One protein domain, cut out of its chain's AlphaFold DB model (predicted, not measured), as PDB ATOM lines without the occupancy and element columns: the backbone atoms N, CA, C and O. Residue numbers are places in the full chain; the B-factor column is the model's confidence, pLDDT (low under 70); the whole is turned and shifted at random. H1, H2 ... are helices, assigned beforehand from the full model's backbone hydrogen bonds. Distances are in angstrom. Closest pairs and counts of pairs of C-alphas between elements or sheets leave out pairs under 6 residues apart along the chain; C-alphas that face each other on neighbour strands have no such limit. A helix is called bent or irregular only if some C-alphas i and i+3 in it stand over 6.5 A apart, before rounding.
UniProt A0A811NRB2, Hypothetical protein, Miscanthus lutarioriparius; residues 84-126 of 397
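What this domain is: This is residues 84 to 126 of the 397 residues of the protein "Hypothetical protein" of Miscanthus lutarioriparius (UniProt A0A811NRB2). The longest helix, H3, packs crosswise on H2, while the very short H1 lies apart from H3, with its last residue near the first residue of H2. A wide loop joins H2 to H3, and in it residues 110 to 114, together with Tyr 115 of H3, stick out from the rest; the outline is flat, with spans of 29 by 26 by 13 A. The printed part has 43 residues with three named helices, H1, H2 and H3 in that order along the chain, and no named strand. The class is all helix, though under half of the residues, 20 of 43, are in named elements. The whole is compact, with a radius of gyration of the C-alphas of 9.9 A.

Where its parts are: H3 is residues 115 to 122, with 10.0 A from first to last C-alpha; it begins at C-alpha 115, (202.650, 154.903, 253.330), and ends at C-alpha 122, (208.683, 161.892, 257.263). H2 is residues 97 to 103, with 10.1 A from first to last C-alpha. H1 is residues 84 to 88, with 8.5 A from first to last C-alpha, and its first C-alpha, that of Ala 84, is at (186.465, 161.445, 258.806). H1 is neither bent nor irregular, but only just: C-alphas 84 and 87 are 6.4 A apart.

How they stand to each other: H3 touches H2, and their closest C-alphas, those of Cys 121 and Cys 98, are 4.9 A apart. The lines of these two helices stand about perpendicular, at 74 degrees, and their centres are 9.9 A apart. H2 and H1 only just touch, with 3 pairs of C-alphas within 8 A. The closest C-alphas of H1 and H2 are those of Ile 88 and Gln 97, 5.9 A apart. H1 and H3 are apart. In H2 and H3 every O i to N i+4 pair is within hydrogen-bond range; in H1 0 of 1 is, while 1 of its 2 O i to N i+3 pairs is within range.

The domain as a whole: The two C-alphas farthest apart are those of Gly 93 and Phe 112, at 28.8 A. From the first to the last printed C-alpha, Ala 84 to Phe 126, is 26.5 A. The printed part runs from residue 84 to residue 126 and has no cut. The link from H2 to H3 is long, with 11 residues between them, and the link from H1 to H2 is short, with 8. Residues 110 to 115, of which 115 belongs to H3, stand free. The mean pLDDT of the printed part is 76.0; it is under 70 at residue 84, residues 86 to 87 and residues 109 to 111 of the model.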
ATOM      1  N   ALA A  84     185.525 160.767 257.911       60.09
ATOM      2  CA  ALA A  84     186.465 161.445 258.806       60.09
ATOM      3  C   ALA A  84     187.858 161.648 258.171       60.09
ATOM      4  O   ALA A  84     188.478 162.697 258.336       60.09
ATOM      5  N   CYS A  85     188.334 160.696 257.363       71.38
ATOM      6  CA  CYS A  85     189.651 160.783 256.721       71.38
ATOM      7  C   CYS A  85     189.695 161.691 255.478       71.38
ATOM      8  O   CYS A  85     190.778 161.991 254.972       71.38
ATOM      9  N   SER A  86     188.547 162.179 254.993       69.56
ATOM     10  CA  SER A  86     188.486 163.106 253.850       69.56
ATOM     11  C   SER A  86     189.064 164.495 254.174       69.56
ATOM     12  O   SER A  86     189.472 165.221 253.262       69.56
ATOM     13  N   GLY A  87     189.161 164.847 255.464       68.31
ATOM     14  CA  GLY A  87     189.736 166.105 255.957       68.31
ATOM     15  C   GLY A  87     191.262 166.213 255.827       68.31
ATOM     16  O   GLY A  87     191.808 167.309 255.953       68.31
ATOM     17  N   ILE A  88     191.963 165.121 255.495       76.00
ATOM     18  CA  ILE A  88     193.434 165.084 255.447       76.00
ATOM     19  C   ILE A  88     194.039 166.069 254.435       76.00
ATOM     20  O   ILE A  88     195.065 166.690 254.698       76.00
ATOM     21  N   ALA A  89     193.394 166.266 253.280       73.00
ATOM     22  CA  ALA A  89     193.901 167.164 252.242       73.00
ATOM     23  C   ALA A  89     193.813 168.639 252.669       73.00
ATOM     24  O   ALA A  89     194.692 169.437 252.335       73.00
ATOM     25  N   ARG A  90     192.757 168.981 253.419       73.50
ATOM     26  CA  ARG A  90     192.442 170.338 253.879       73.50
ATOM     27  C   ARG A  90     192.920 170.642 255.294       73.50
ATOM     28  O   ARG A  90     192.784 171.794 255.684       73.50
ATOM     29  N   HIS A  91     193.483 169.656 256.007       71.69
ATOM     30  CA  HIS A  91     193.998 169.807 257.375       71.69
ATOM     31  C   HIS A  91     193.017 170.597 258.261       71.69
ATOM     32  O   HIS A  91     193.396 171.537 258.953       71.69
ATOM     33  N   GLU A  92     191.725 170.249 258.190       71.62
ATOM     34  CA  GLU A  92     190.666 170.995 258.877       71.62
ATOM     35  C   GLU A  92     190.909 170.963 260.394       71.62
ATOM     36  O   GLU A  92     190.839 169.909 261.021       71.62
ATOM     37  N   GLY A  93     191.257 172.121 260.968       70.00
ATOM     38  CA  GLY A  93     191.548 172.282 262.396       70.00
ATOM     39  C   GLY A  93     192.994 172.006 262.838       70.00
ATOM     40  O   GLY A  93     193.266 172.127 264.028       70.00
ATOM     41  N   PHE A  94     193.926 171.681 261.929       77.62
ATOM     42  CA  PHE A  94     195.327 171.363 262.264       77.62
ATOM     43  C   PHE A  94     196.329 172.143 261.400       77.62
ATOM     44  O   PHE A  94     196.027 172.523 260.270       77.62
ATOM     45  N   GLY A  95     197.541 172.379 261.917       76.38
ATOM     46  CA  GLY A  95     198.562 173.171 261.220       76.38
ATOM     47  C   GLY A  95     199.233 172.422 260.067       76.38
ATOM     48  O   GLY A  95     199.667 173.036 259.092       76.38
ATOM     49  N   THR A  96     199.300 171.089 260.152       82.94
ATOM     50  CA  THR A  96     199.903 170.229 259.125       82.94
ATOM     51  C   THR A  96     199.079 168.965 258.875       82.94
ATOM     52  O   THR A  96     198.327 168.485 259.724       82.94
ATOM     53  N   GLN A  97     199.256 168.369 257.693       81.56
ATOM     54  CA  GLN A  97     198.616 167.100 257.311       81.56
ATOM     55  C   GLN A  97     199.084 165.930 258.201       81.56
ATOM     56  O   GLN A  97     198.337 164.980 258.427       81.56
ATOM     57  N   CYS A  98     200.307 166.011 258.738       83.44
ATOM     58  CA  CYS A  98     200.852 165.027 259.670       83.44
ATOM     59  C   CYS A  98     200.197 165.098 261.059       83.44
ATOM     60  O   CYS A  98     199.920 164.059 261.660       83.44
ATOM     61  N   GLU A  99     199.918 166.299 261.575       84.00
ATOM     62  CA  GLU A  99     199.207 166.464 262.851       84.00
ATOM     63  C   GLU A  99     197.792 165.886 262.785       84.00
ATOM     64  O   GLU A  99     197.381 165.170 263.698       84.00
ATOM     65  N   PHE A 100     197.098 166.102 261.664       84.00
ATOM     66  CA  PHE A 100     195.790 165.501 261.410       84.00
ATOM     67  C   PHE A 100     195.847 163.961 261.441       84.00
ATOM     68  O   PHE A 100     195.020 163.323 262.095       84.00
ATOM     69  N   LEU A 101     196.849 163.363 260.782       83.19
ATOM     70  CA  LEU A 101     197.067 161.909 260.770       83.19
ATOM     71  C   LEU A 101     197.402 161.338 262.152       83.19
ATOM     72  O   LEU A 101     196.933 160.255 262.492       83.19
ATOM     73  N   ARG A 102     198.192 162.052 262.964       81.62
ATOM     74  CA  ARG A 102     198.491 161.631 264.345       81.62
ATOM     75  C   ARG A 102     197.264 161.682 265.247       81.62
ATOM     76  O   ARG A 102     197.140 160.839 266.131       81.62
ATOM     77  N   ALA A 103     196.382 162.657 265.038       81.62
ATOM     78  CA  ALA A 103     195.148 162.792 265.802       81.62
ATOM     79  C   ALA A 103     194.091 161.733 265.429       81.62
ATOM     80  O   ALA A 103     193.264 161.387 266.267       81.62
ATOM     81  N   HIS A 104     194.137 161.192 264.204       80.25
ATOM     82  CA  HIS A 104     193.188 160.193 263.697       80.25
ATOM     83  C   HIS A 104     193.912 158.925 263.204       80.25
ATOM     84  O   HIS A 104     194.017 158.704 261.991       80.25
ATOM     85  N   PRO A 105     194.392 158.049 264.110       75.12
ATOM     86  CA  PRO A 105     195.107 156.823 263.738       75.12
ATOM     87  C   PRO A 105     194.264 155.853 262.894       75.12
ATOM     88  O   PRO A 105     194.813 155.088 262.107       75.12
ATOM     89  N   GLN A 106     192.934 155.929 262.980       70.81
ATOM     90  CA  GLN A 106     191.985 155.194 262.135       70.81
ATOM     91  C   GLN A 106     192.095 155.510 260.631       70.81
ATOM     92  O   GLN A 106     191.551 154.770 259.817       70.81
ATOM     93  N   CYS A 107     192.793 156.588 260.259       73.38
ATOM     94  CA  CYS A 107     193.069 156.947 258.868       73.38
ATOM     95  C   CYS A 107     194.385 156.368 258.333       73.38
ATOM     96  O   CYS A 107     194.686 156.536 257.149       73.38
ATOM     97  N   SER A 108     195.184 155.710 259.181       70.94
ATOM     98  CA  SER A 108     196.385 155.005 258.740       70.94
ATOM     99  C   SER A 108     195.994 153.781 257.908       70.94
ATOM    100  O   SER A 108     195.026 153.079 258.209       70.94
ATOM    101  N   SER A 109     196.742 153.532 256.831       65.94
ATOM    102  CA  SER A 109     196.557 152.328 256.024       65.94
ATOM    103  C   SER A 109     196.989 151.142 256.881       65.94
ATOM    104  O   SER A 109     198.183 150.946 257.080       65.94
ATOM    105  N   GLY A 110     196.040 150.358 257.400       64.75
ATOM    106  CA  GLY A 110     196.288 149.175 258.244       64.75
ATOM    107  C   GLY A 110     197.039 148.021 257.554       64.75
ATOM    108  O   GLY A 110     196.913 146.872 257.966       64.75
ATOM    109  N   GLY A 111     197.770 148.304 256.475       69.06
ATOM    110  CA  GLY A 111     198.688 147.384 255.825       69.06
ATOM    111  C   GLY A 111     200.041 147.310 256.536       69.06
ATOM    112  O   GLY A 111     200.323 148.027 257.491       69.06
ATOM    113  N   PHE A 112     200.914 146.440 256.028       70.44
ATOM    114  CA  PHE A 112     202.248 146.199 256.593       70.44
ATOM    115  C   PHE A 112     203.157 147.447 256.587       70.44
ATOM    116  O   PHE A 112     204.095 147.538 257.375       70.44
ATOM    117  N   VAL A 113     202.880 148.417 255.708       76.69
ATOM    118  CA  VAL A 113     203.638 149.666 255.574       76.69
ATOM    119  C   VAL A 113     202.682 150.858 255.614       76.69
ATOM    120  O   VAL A 113     201.802 150.984 254.762       76.69
ATOM    121  N   ASP A 114     202.892 151.777 256.562       80.06
ATOM    122  CA  ASP A 114     202.137 153.032 256.629       80.06
ATOM    123  C   ASP A 114     202.713 154.073 255.652       80.06
ATOM    124  O   ASP A 114     203.550 154.921 255.989       80.06
ATOM    125  N   TYR A 115     202.262 153.982 254.400       81.94
ATOM    126  CA  TYR A 115     202.650 154.903 253.330       81.94
ATOM    127  C   TYR A 115     202.220 156.348 253.615       81.94
ATOM    128  O   TYR A 115     202.937 157.276 253.234       81.94
ATOM    129  N   LEU A 116     201.085 156.554 254.298       80.94
ATOM    130  CA  LEU A 116     200.579 157.891 254.616       80.94
ATOM    131  C   LEU A 116     201.472 158.558 255.664       80.94
ATOM    132  O   LEU A 116     201.909 159.691 255.460       80.94
ATOM    133  N   GLY A 117     201.812 157.842 256.738       79.56
ATOM    134  CA  GLY A 117     202.747 158.331 257.750       79.56
ATOM    135  C   GLY A 117     204.146 158.590 257.180       79.56
ATOM    136  O   GLY A 117     204.771 159.608 257.485       79.56
ATOM    137  N   PHE A 118     204.649 157.717 256.303       82.81
ATOM    138  CA  PHE A 118     205.933 157.944 255.636       82.81
ATOM    139  C   PHE A 118     205.913 159.209 254.763       82.81
ATOM    140  O   PHE A 118     206.787 160.065 254.899       82.81
ATOM    141  N   PHE A 119     204.897 159.371 253.917       83.12
ATOM    142  CA  PHE A 119     204.827 160.483 252.975       83.12
ATOM    143  C   PHE A 119     204.549 161.833 253.658       83.12
ATOM    144  O   PHE A 119     205.273 162.799 253.420       83.12
ATOM    145  N   TYR A 120     203.537 161.903 254.530       79.81
ATOM    146  CA  TYR A 120     203.091 163.166 255.128       79.81
ATOM    147  C   TYR A 120     203.892 163.585 256.365       79.81
ATOM    148  O   TYR A 120     204.074 164.782 256.564       79.81
ATOM    149  N   CYS A 121     204.397 162.645 257.176       78.75
ATOM    150  CA  CYS A 121     205.137 162.980 258.401       78.75
ATOM    151  C   CYS A 121     206.663 162.931 258.251       78.75
ATOM    152  O   CYS A 121     207.360 163.705 258.899       78.75
ATOM    153  N   ARG A 122     207.217 162.020 257.437       80.19
ATOM    154  CA  ARG A 122     208.683 161.892 257.263       80.19
ATOM    155  C   ARG A 122     209.217 162.836 256.187       80.19
ATOM    156  O   ARG A 122     210.312 163.371 256.325       80.19
ATOM    157  N   CYS A 123     208.451 163.019 255.112       77.62
ATOM    158  CA  CYS A 123     208.874 163.743 253.911       77.62
ATOM    159  C   CYS A 123     208.241 165.138 253.765       77.62
ATOM    160  O   CYS A 123     208.264 165.701 252.670       77.62
ATOM    161  N   GLU A 124     207.737 165.735 254.852       72.50
ATOM    162  CA  GLU A 124     207.056 167.041 254.836       72.50
ATOM    163  C   GLU A 124     207.898 168.146 254.164       72.50
ATOM    164  O   GLU A 124     207.393 168.910 253.339       72.50
ATOM    165  N   ARG A 125     209.207 168.177 254.456       72.69
ATOM    166  CA  ARG A 125     210.163 169.176 253.942       72.69
ATOM    167  C   ARG A 125     210.559 168.951 252.472       72.69
ATOM    168  O   ARG A 125     210.876 169.911 251.778       72.69
ATOM    169  N   PHE A 126     210.543 167.703 251.989       78.88
ATOM    170  CA  PHE A 126     211.020 167.317 250.652       78.88
ATOM    171  C   PHE A 126     210.022 166.391 249.945       78.88
ATOM    172  O   PHE A 126     210.277 165.203 249.737       78.88
TER     173      PHE A 126